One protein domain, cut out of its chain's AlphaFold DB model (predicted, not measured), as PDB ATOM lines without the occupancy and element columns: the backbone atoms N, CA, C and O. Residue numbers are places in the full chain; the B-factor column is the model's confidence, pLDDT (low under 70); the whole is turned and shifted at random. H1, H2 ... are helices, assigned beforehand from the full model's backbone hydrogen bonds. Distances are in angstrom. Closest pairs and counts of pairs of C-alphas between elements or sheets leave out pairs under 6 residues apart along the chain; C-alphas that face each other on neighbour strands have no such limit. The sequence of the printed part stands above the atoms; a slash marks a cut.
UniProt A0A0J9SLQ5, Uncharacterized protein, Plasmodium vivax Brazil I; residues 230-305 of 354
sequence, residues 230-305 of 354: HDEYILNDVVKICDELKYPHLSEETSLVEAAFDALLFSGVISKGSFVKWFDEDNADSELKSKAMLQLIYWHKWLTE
ATOM      1  N   HIS A 230       0.105  -6.169  19.705       77.88
ATOM      2  CA  HIS A 230       0.584  -5.376  18.557       77.88
ATOM      3  C   HIS A 230       1.710  -4.370  18.903       77.88
ATOM      4  O   HIS A 230       2.722  -4.322  18.205       77.88
ATOM      5  N   ASP A 231       1.581  -3.644  20.017       83.00
ATOM      6  CA  ASP A 231       2.571  -2.657  20.473       83.00
ATOM      7  C   ASP A 231       3.954  -3.286  20.727       83.00
ATOM      8  O   ASP A 231       4.980  -2.712  20.368       83.00
ATOM      9  N   GLU A 232       3.996  -4.494  21.299       84.06
ATOM     10  CA  GLU A 232       5.246  -5.207  21.589       84.06
ATOM     11  C   GLU A 232       5.990  -5.575  20.295       84.06
ATOM     12  O   GLU A 232       7.217  -5.449  20.219       84.06
ATOM     13  N   TYR A 233       5.259  -5.988  19.255       83.94
ATOM     14  CA  TYR A 233       5.843  -6.284  17.948       83.94
ATOM     15  C   TYR A 233       6.482  -5.049  17.317       83.94
ATOM     16  O   TYR A 233       7.624  -5.132  16.861       83.94
ATOM     17  N   ILE A 234       5.791  -3.905  17.346       85.12
ATOM     18  CA  ILE A 234       6.317  -2.647  16.803       85.12
ATOM     19  C   ILE A 234       7.601  -2.247  17.541       85.12
ATOM     20  O   ILE A 234       8.613  -1.955  16.902       85.12
ATOM     21  N   LEU A 235       7.592  -2.277  18.879       88.94
ATOM     22  CA  LEU A 235       8.764  -1.921  19.689       88.94
ATOM     23  C   LEU A 235       9.958  -2.824  19.383       88.94
ATOM     24  O   LEU A 235      11.068  -2.339  19.153       88.94
ATOM     25  N   ASN A 236       9.732  -4.135  19.327       88.56
ATOM     26  CA  ASN A 236      10.786  -5.097  19.034       88.56
ATOM     27  C   ASN A 236      11.342  -4.937  17.612       88.56
ATOM     28  O   ASN A 236      12.549  -5.079  17.414       88.56
ATOM     29  N   ASP A 237      10.509  -4.620  16.623       85.69
ATOM     30  CA  ASP A 237      10.969  -4.393  15.252       85.69
ATOM     31  C   ASP A 237      11.745  -3.080  15.108       85.69
ATOM     32  O   ASP A 237      12.782  -3.058  14.440       85.69
ATOM     33  N   VAL A 238      11.337  -2.015  15.801       86.56
ATOM     34  CA  VAL A 238      12.126  -0.776  15.875       86.56
ATOM     35  C   VAL A 238      13.488  -1.027  16.517       86.56
ATOM     36  O   VAL A 238      14.504  -0.566  15.993       86.56
ATOM     37  N   VAL A 239      13.542  -1.806  17.600       89.50
ATOM     38  CA  VAL A 239      14.801  -2.199  18.247       89.50
ATOM     39  C   VAL A 239      15.700  -2.997  17.296       89.50
ATOM     40  O   VAL A 239      16.893  -2.704  17.203       89.50
ATOM     41  N   LYS A 240      15.150  -3.954  16.535       87.06
ATOM     42  CA  LYS A 240      15.914  -4.706  15.520       87.06
ATOM     43  C   LYS A 240      16.499  -3.783  14.454       87.06
ATOM     44  O   LYS A 240      17.690  -3.870  14.172       87.06
ATOM     45  N   ILE A 241      15.695  -2.870  13.910       84.25
ATOM     46  CA  ILE A 241      16.150  -1.893  12.909       84.25
ATOM     47  C   ILE A 241      17.272  -1.020  13.491       84.25
ATOM     48  O   ILE A 241      18.291  -0.790  12.839       84.25
ATOM     49  N   CYS A 242      17.130  -0.566  14.738       83.81
ATOM     50  CA  CYS A 242      18.168   0.214  15.407       83.81
ATOM     51  C   CYS A 242      19.467  -0.587  15.603       83.81
ATOM     52  O   CYS A 242      20.552  -0.025  15.435       83.81
ATOM     53  N   ASP A 243      19.394  -1.888  15.906       85.12
ATOM     54  CA  ASP A 243      20.587  -2.736  16.019       85.12
ATOM     55  C   ASP A 243      21.266  -3.024  14.675       85.12
ATOM     56  O   ASP A 243      22.504  -3.008  14.595       85.12
ATOM     57  N   GLU A 244      20.490  -3.232  13.609       84.94
ATOM     58  CA  GLU A 244      21.012  -3.355  12.243       84.94
ATOM     59  C   GLU A 244      21.828  -2.114  11.865       84.94
ATOM     60  O   GLU A 244      22.933  -2.227  11.330       84.94
ATOM     61  N   LEU A 245      21.335  -0.935  12.251       81.38
ATOM     62  CA  LEU A 245      21.994   0.355  12.049       81.38
ATOM     63  C   LEU A 245      23.093   0.664  13.079       81.38
ATOM     64  O   LEU A 245      23.769   1.684  12.962       81.38
ATOM     65  N   LYS A 246      23.312  -0.226  14.053       83.31
ATOM     66  CA  LYS A 246      24.320  -0.117  15.123       83.31
ATOM     67  C   LYS A 246      24.113   1.060  16.079       83.31
ATOM     68  O   LYS A 246      25.093   1.590  16.592       83.31
ATOM     69  N   TYR A 247      22.857   1.395  16.380       79.75
ATOM     70  CA  TYR A 247      22.469   2.425  17.356       79.75
ATOM     71  C   TYR A 247      23.236   3.746  17.173       79.75
ATOM     72  O   TYR A 247      23.941   4.186  18.082       79.75
ATOM     73  N   PRO A 248      23.154   4.378  15.992       79.88
ATOM     74  CA  PRO A 248      23.856   5.624  15.764       79.88
ATOM     75  C   PRO A 248      23.281   6.719  16.667       79.88
ATOM     76  O   PRO A 248      22.079   6.772  16.934       79.88
ATOM     77  N   HIS A 249      24.145   7.626  17.105       78.00
ATOM     78  CA  HIS A 249      23.710   8.862  17.738       78.00
ATOM     79  C   HIS A 249      23.312   9.869  16.656       78.00
ATOM     80  O   HIS A 249      24.052  10.089  15.692       78.00
ATOM     81  N   LEU A 250      22.123  10.456  16.797       73.44
ATOM     82  CA  LEU A 250      21.640  11.524  15.922       73.44
ATOM     83  C   LEU A 250      22.193  12.887  16.354       73.44
ATOM     84  O   LEU A 250      22.387  13.757  15.509       73.44
ATOM     85  N   SER A 251      22.467  13.049  17.648       73.06
ATOM     86  CA  SER A 251      23.115  14.208  18.268       73.06
ATOM     87  C   SER A 251      23.958  13.755  19.471       73.06
ATOM     88  O   SER A 251      23.951  12.576  19.819       73.06
ATOM     89  N   GLU A 252      24.663  14.681  20.130       59.34
ATOM     90  CA  GLU A 252      25.405  14.396  21.376       59.34
ATOM     91  C   GLU A 252      24.509  13.844  22.498       59.34
ATOM     92  O   GLU A 252      24.990  13.118  23.364       59.34
ATOM     93  N   GLU A 253      23.211  14.153  22.457       66.31
ATOM     94  CA  GLU A 253      22.259  13.873  23.537       66.31
ATOM     95  C   GLU A 253      21.109  12.947  23.116       66.31
ATOM     96  O   GLU A 253      20.251  12.633  23.932       66.31
ATOM     97  N   THR A 254      21.035  12.535  21.846       74.19
ATOM     98  CA  THR A 254      19.906  11.737  21.345       74.19
ATOM     99  C   THR A 254      20.390  10.594  20.473       74.19
ATOM    100  O   THR A 254      20.968  10.780  19.394       74.19
ATOM    101  N   SER A 255      20.123   9.382  20.938       85.56
ATOM    102  CA  SER A 255      20.306   8.154  20.177       85.56
ATOM    103  C   SER A 255      19.175   7.952  19.161       85.56
ATOM    104  O   SER A 255      18.065   8.468  19.303       85.56
ATOM    105  N   LEU A 256      19.441   7.171  18.110       86.00
ATOM    106  CA  LEU A 256      18.423   6.799  17.124       86.00
ATOM    107  C   LEU A 256      17.195   6.147  17.768       86.00
ATOM    108  O   LEU A 256      16.066   6.414  17.362       86.00
ATOM    109  N   VAL A 257      17.435   5.279  18.752       87.81
ATOM    110  CA  VAL A 257      16.381   4.507  19.409       87.81
ATOM    111  C   VAL A 257      15.496   5.405  20.273       87.81
ATOM    112  O   VAL A 257      14.280   5.259  20.218       87.81
ATOM    113  N   GLU A 258      16.064   6.393  20.970       88.31
ATOM    114  CA  GLU A 258      15.289   7.410  21.695       88.31
ATOM    115  C   GLU A 258      14.418   8.224  20.744       88.31
ATOM    116  O   GLU A 258      13.223   8.357  20.977       88.31
ATOM    117  N   ALA A 259      14.976   8.700  19.628       86.31
ATOM    118  CA  ALA A 259      14.206   9.465  18.651       86.31
ATOM    119  C   ALA A 259      13.063   8.645  18.025       86.31
ATOM    120  O   ALA A 259      11.986   9.178  17.756       86.31
ATOM    121  N   ALA A 260      13.278   7.346  17.798       85.94
ATOM    122  CA  ALA A 260      12.237   6.447  17.314       85.94
ATOM    123  C   ALA A 260      11.144   6.212  18.372       85.94
ATOM    124  O   ALA A 260       9.960   6.234  18.041       85.94
ATOM    125  N   PHE A 261      11.523   6.040  19.641       90.12
ATOM    126  CA  PHE A 261      10.586   5.867  20.754       90.12
ATOM    127  C   PHE A 261       9.784   7.149  21.023       90.12
ATOM    128  O   PHE A 261       8.566   7.077  21.180       90.12
ATOM    129  N   ASP A 262      10.423   8.319  20.964       85.88
ATOM    130  CA  ASP A 262       9.759   9.625  20.996       85.88
ATOM    131  C   ASP A 262       8.725   9.744  19.876       85.88
ATOM    132  O   ASP A 262       7.580  10.123  20.117       85.88
ATOM    133  N   ALA A 263       9.100   9.392  18.642       82.69
ATOM    134  CA  ALA A 263       8.188   9.464  17.508       82.69
ATOM    135  C   ALA A 263       6.961   8.564  17.711       82.69
ATOM    136  O   ALA A 263       5.839   9.011  17.475       82.69
ATOM    137  N   LEU A 264       7.149   7.332  18.185       82.81
ATOM    138  CA  LEU A 264       6.061   6.392  18.476       82.81
ATOM    139  C   LEU A 264       5.149   6.873  19.615       82.81
ATOM    140  O   LEU A 264       3.930   6.732  19.522       82.81
ATOM    141  N   LEU A 265       5.727   7.475  20.659       83.69
ATOM    142  CA  LEU A 265       4.985   8.025  21.792       83.69
ATOM    143  C   LEU A 265       4.174   9.265  21.393       83.69
ATOM    144  O   LEU A 265       2.973   9.328  21.644       83.69
ATOM    145  N   PHE A 266       4.807  10.252  20.751       79.56
ATOM    146  CA  PHE A 266       4.162  11.526  20.409       79.56
ATOM    147  C   PHE A 266       3.189  11.421  19.233       79.56
ATOM    148  O   PHE A 266       2.253  12.214  19.147       79.56
ATOM    149  N   SER A 267       3.374  10.446  18.340       75.94
ATOM    150  CA  SER A 267       2.377  10.128  17.308       75.94
ATOM    151  C   SER A 267       1.166   9.371  17.858       75.94
ATOM    152  O   SER A 267       0.166   9.245  17.155       75.94
ATOM    153  N   GLY A 268       1.234   8.878  19.100       73.25
ATOM    154  CA  GLY A 268       0.173   8.088  19.715       73.25
ATOM    155  C   GLY A 268       0.023   6.683  19.128       73.25
ATOM    156  O   GLY A 268      -0.982   6.034  19.403       73.25
ATOM    157  N   VAL A 269       0.999   6.209  18.338       81.12
ATOM    158  CA  VAL A 269       1.023   4.832  17.809       81.12
ATOM    159  C   VAL A 269       1.137   3.829  18.954       81.12
ATOM    160  O   VAL A 269       0.514   2.774  18.904       81.12
ATOM    161  N   ILE A 270       1.898   4.171  19.999       82.00
ATOM    162  CA  ILE A 270       2.068   3.343  21.194       82.00
ATOM    163  C   ILE A 270       1.739   4.164  22.436       82.00
ATOM    164  O   ILE A 270       2.197   5.296  22.605       82.00
ATOM    165  N   SER A 271       0.942   3.581  23.332       85.88
ATOM    166  CA  SER A 271       0.562   4.245  24.577       85.88
ATOM    167  C   SER A 271       1.726   4.301  25.574       85.88
ATOM    168  O   SER A 271       2.553   3.389  25.638       85.88
ATOM    169  N   LYS A 272       1.749   5.327  26.436       86.69
ATOM    170  CA  LYS A 272       2.714   5.433  27.548       86.69
ATOM    171  C   LYS A 272       2.766   4.150  28.392       86.69
ATOM    172  O   LYS A 272       3.851   3.675  28.715       86.69
ATOM    173  N   GLY A 273       1.605   3.579  28.720       85.56
ATOM    174  CA  GLY A 273       1.511   2.347  29.510       85.56
ATOM    175  C   GLY A 273       2.128   1.137  28.808       85.56
ATOM    176  O   GLY A 273       2.741   0.303  29.466       85.56
ATOM    177  N   SER A 274       2.035   1.072  27.477       87.62
ATOM    178  CA  SER A 274       2.637   0.007  26.670       87.62
ATOM    179  C   SER A 274       4.166   0.069  26.682       87.62
ATOM    180  O   SER A 274       4.808  -0.972  26.777       87.62
ATOM    181  N   PHE A 275       4.759   1.269  26.657       90.19
ATOM    182  CA  PHE A 275       6.207   1.425  26.831       90.19
ATOM    183  C   PHE A 275       6.660   0.970  28.216       90.19
ATOM    184  O   PHE A 275       7.597   0.189  28.312       90.19
ATOM    185  N   VAL A 276       5.988   1.421  29.280       89.75
ATOM    186  CA  VAL A 276       6.321   1.012  30.656       89.75
ATOM    187  C   VAL A 276       6.233  -0.509  30.793       89.75
ATOM    188  O   VAL A 276       7.203  -1.142  31.193       89.75
ATOM    189  N   LYS A 277       5.136  -1.107  30.315       89.25
ATOM    190  CA  LYS A 277       4.956  -2.562  30.284       89.25
ATOM    191  C   LYS A 277       6.068  -3.268  29.503       89.25
ATOM    192  O   LYS A 277       6.604  -4.253  29.988       89.25
ATOM    193  N   TRP A 278       6.456  -2.759  28.333       90.00
ATOM    194  CA  TRP A 278       7.550  -3.333  27.547       90.00
ATOM    195  C   TRP A 278       8.898  -3.253  28.274       90.00
ATOM    196  O   TRP A 278       9.701  -4.171  28.138       90.00
ATOM    197  N   PHE A 279       9.160  -2.204  29.058       88.31
ATOM    198  CA  PHE A 279      10.363  -2.114  29.897       88.31
ATOM    199  C   PHE A 279      10.338  -3.098  31.070       88.31
ATOM    200  O   PHE A 279      11.361  -3.721  31.347       88.31
ATOM    201  N   ASP A 280       9.180  -3.255  31.713       84.06
ATOM    202  CA  ASP A 280       8.991  -4.115  32.888       84.06
ATOM    203  C   ASP A 280       8.904  -5.610  32.538       84.06
ATOM    204  O   ASP A 280       9.155  -6.477  33.377       84.06
ATOM    205  N   GLU A 281       8.521  -5.938  31.302       82.69
ATOM    206  CA  GLU A 281       8.435  -7.314  30.825       82.69
ATOM    207  C   GLU A 281       9.825  -7.955  30.759       82.69
ATOM    208  O   GLU A 281      10.641  -7.660  29.878       82.69
ATOM    209  N   ASP A 282      10.070  -8.893  31.669       64.38
ATOM    210  CA  ASP A 282      11.337  -9.604  31.815       64.38
ATOM    211  C   ASP A 282      11.495 -10.700  30.740       64.38
ATOM    212  O   ASP A 282      11.515 -11.899  31.003       64.38
ATOM    213  N   ASN A 283      11.594 -10.276  29.479       63.81
ATOM    214  CA  ASN A 283      12.079 -11.089  28.358       63.81
ATOM    215  C   ASN A 283      13.614 -10.965  28.270       63.81
ATOM    216  O   ASN A 283      14.167 -10.650  27.212       63.81
ATOM    217  N   ALA A 284      14.286 -11.183  29.408       49.22
ATOM    218  CA  ALA A 284      15.723 -10.996  29.655       49.22
ATOM    219  C   ALA A 284      16.665 -11.702  28.656       49.22
ATOM    220  O   ALA A 284      17.857 -11.403  28.610       49.22
ATOM    221  N   ASP A 285      16.138 -12.611  27.834       52.91
ATOM    222  CA  ASP A 285      16.904 -13.422  26.889       52.91
ATOM    223  C   ASP A 285      17.177 -12.738  25.535       52.91
ATOM    224  O   ASP A 285      17.958 -13.248  24.730       52.91
ATOM    225  N   SER A 286      16.576 -11.576  25.250       72.06
ATOM    226  CA  SER A 286      16.875 -10.830  24.021       72.06
ATOM    227  C   SER A 286      18.032  -9.853  24.245       72.06
ATOM    228  O   SER A 286      17.835  -8.740  24.731       72.06
ATOM    229  N   GLU A 287      19.244 -10.235  23.828       81.50
ATOM    230  CA  GLU A 287      20.438  -9.363  23.814       81.50
ATOM    231  C   GLU A 287      20.147  -7.980  23.188       81.50
ATOM    232  O   GLU A 287      20.647  -6.950  23.649       81.50
ATOM    233  N   LEU A 288      19.270  -7.948  22.179       83.38
ATOM    234  CA  LEU A 288      18.817  -6.730  21.508       83.38
ATOM    235  C   LEU A 288      18.021  -5.809  22.437       83.38
ATOM    236  O   LEU A 288      18.245  -4.597  22.433       83.38
ATOM    237  N   LYS A 289      17.120  -6.375  23.247       85.50
ATOM    238  CA  LYS A 289      16.298  -5.618  24.193       85.50
ATOM    239  C   LYS A 289      17.170  -5.002  25.282       85.50
ATOM    240  O   LYS A 289      17.095  -3.797  25.492       85.50
ATOM    241  N   SER A 290      18.063  -5.785  25.887       85.50
ATOM    242  CA  SER A 290      18.986  -5.301  26.923       85.50
ATOM    243  C   SER A 290      19.853  -4.142  26.422       85.50
ATOM    244  O   SER A 290      20.049  -3.146  27.116       85.50
ATOM    245  N   LYS A 291      20.330  -4.226  25.176       85.62
ATOM    246  CA  LYS A 291      21.110  -3.162  24.540       85.62
ATOM    247  C   LYS A 291      20.291  -1.893  24.284       85.62
ATOM    248  O   LYS A 291      20.794  -0.798  24.527       85.62
ATOM    249  N   ALA A 292      19.048  -2.029  23.824       86.81
ATOM    250  CA  ALA A 292      18.141  -0.897  23.656       86.81
ATOM    251  C   ALA A 292      17.778  -0.251  25.002       86.81
ATOM    252  O   ALA A 292      17.815   0.970  25.121       86.81
ATOM    253  N   MET A 293      17.507  -1.055  26.035       86.94
ATOM    254  CA  MET A 293      17.202  -0.569  27.383       86.94
ATOM    255  C   MET A 293      18.338   0.269  27.972       86.94
ATOM    256  O   MET A 293      18.069   1.295  28.586       86.94
ATOM    257  N   LEU A 294      19.600  -0.120  27.753       85.50
ATOM    258  CA  LEU A 294      20.752   0.667  28.208       85.50
ATOM    259  C   LEU A 294      20.790   2.070  27.588       85.50
ATOM    260  O   LEU A 294      21.152   3.022  28.272       85.50
ATOM    261  N   GLN A 295      20.414   2.199  26.315       82.88
ATOM    262  CA  GLN A 295      20.334   3.498  25.641       82.88
ATOM    263  C   GLN A 295      19.128   4.308  26.117       82.88
ATOM    264  O   GLN A 295      19.217   5.514  26.283       82.88
ATOM    265  N   LEU A 296      18.010   3.639  26.388       88.94
ATOM    266  CA  LEU A 296      16.751   4.280  26.749       88.94
ATOM    267  C   LEU A 296      16.564   4.481  28.263       88.94
ATOM    268  O   LEU A 296      15.481   4.876  28.685       88.94
ATOM    269  N   ILE A 297      17.562   4.202  29.106       84.06
ATOM    270  CA  ILE A 297      17.383   4.203  30.569       84.06
ATOM    271  C   ILE A 297      16.917   5.566  31.104       84.06
ATOM    272  O   ILE A 297      16.004   5.636  31.925       84.06
ATOM    273  N   TYR A 298      17.483   6.658  30.588       83.00
ATOM    274  CA  TYR A 298      17.088   8.015  30.968       83.00
ATOM    275  C   TYR A 298      15.738   8.404  30.372       83.00
ATOM    276  O   TYR A 298      14.941   9.065  31.035       83.00
ATOM    277  N   TRP A 299      15.452   7.948  29.152       89.12
ATOM    278  CA  TRP A 299      14.155   8.137  28.509       89.12
ATOM    279  C   TRP A 299      13.031   7.450  29.292       89.12
ATOM    280  O   TRP A 299      11.998   8.056  29.565       89.12
ATOM    281  N   HIS A 300      13.254   6.211  29.729       87.38
ATOM    282  CA  HIS A 300      12.313   5.466  30.557       87.38
ATOM    283  C   HIS A 300      12.137   6.109  31.934       87.38
ATOM    284  O   HIS A 300      11.009   6.211  32.418       87.38
ATOM    285  N   LYS A 301      13.226   6.603  32.541       83.25
ATOM    286  CA  LYS A 301      13.142   7.376  33.783       83.25
ATOM    287  C   LYS A 301      12.253   8.605  33.589       83.25
ATOM    288  O   LYS A 301      11.287   8.752  34.315       83.25
ATOM    289  N   TRP A 302      12.493   9.415  32.558       87.25
ATOM    290  CA  TRP A 302      11.634  10.560  32.230       87.25
ATOM    291  C   TRP A 302      10.170  10.157  31.989       87.25
ATOM    292  O   TRP A 302       9.252  10.888  32.353       87.25
ATOM    293  N   LEU A 303       9.937   8.994  31.380       85.69
ATOM    294  CA  LEU A 303       8.590   8.498  31.140       85.69
ATOM    295  C   LEU A 303       7.874   8.126  32.451       85.69
ATOM    296  O   LEU A 303       6.661   8.307  32.554       85.69
ATOM    297  N   THR A 304       8.594   7.591  33.436       85.81
ATOM    298  CA  THR A 304       8.038   7.042  34.687       85.81
ATOM    299  C   THR A 304       8.087   8.002  35.870       85.81
ATOM    300  O   THR A 304       7.296   7.840  36.795       85.81
ATOM    301  N   GLU A 305       8.962   9.005  35.836       80.50
ATOM    302  CA  GLU A 305       9.053  10.065  36.836       80.50
ATOM    303  C   GLU A 305       7.745  10.877  36.782       80.50
ATOM    304  O   GLU A 305       7.455  11.584  35.811       80.50
TER     305      GLU A 305
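Overview. This is residues 230 to 305 of the 354 residues of an uncharacterized protein of Plasmodium vivax Brazil I (UniProt A0A0J9SLQ5). Five short helices cluster into a small rounded body: the longest, H1, forms one side, H2 folds back beside it as a helical hairpin, and H5 lies across the body from H1, running nearly the same way as H2. H3 and H4, set steeply to H1 near its start and across its second half, fill the side between H1 and H5. The printed part has 76 residues with five named helices in the order H1, H2, H3, H4, H5 and no named strand, and its class is all helix with mostly crossed packing. It is compact, with a radius of gyration of the C-alphas of 11.5 A and spans of 27 by 27 by 21 A.

Arrangement. Start at the hub, H1, residues 230 to 244, which touches three other helices. Look at its residues 238 to 242, which alone touch H2, residues 256 to 266; the closest C-alphas, of Cys 242 and Val 257, are 6.1 A apart. This hairpin runs opposite ways at a shallow tilt of 24 degrees. H4, residues 287 to 295, touches H1 about perpendicular at 85 degrees, the closest C-alphas being those of Val 239 and Ala 292 at 6.5 A. H4 and H2 only just touch, with 3 pairs of C-alphas within 8 A, and only at their ends; Val 257 and Ala 292 have the closest C-alphas, 7.1 A apart. Residues 231 to 232 of H1 alone only just touch H3, residues 272 to 280, with 3 pairs of C-alphas within 8 A, the closest those of Glu 232 and Trp 278 at 6.7 A, at a steep tilt of 64 degrees. Farther out, H5, residues 297 to 304, touches H3 at a steep tilt of 48 degrees, opposite ways, with the closest C-alphas, of Val 276 and Thr 304, 7.5 A apart. H5 is apart from H1. In H1, H2, H3 and H5 every O i to N i+4 pair is within hydrogen-bond range; in H4 it is 4 of 5.

Along the chain. Find C-alpha 230 at (0.584, -5.376, 18.557); from there H1 runs 21.5 A to C-alpha 244 at (21.012, -3.355, 12.243). H2 covers 15.4 A, H3 12.6 A, H4 13.0 A and H5 10.6 A, ending at C-alpha 304 at (8.038, 7.042, 34.687).

Size, cuts and confidence. The C-alphas farthest apart are those of His 230 and Glu 252, 31.9 A. The printed part has no cut, and the link from H1 to H2 is long, with 11 residues. The model's mean pLDDT over the printed part is 82.2; look for values under 70 at residues 252 to 253 and 282 to 285.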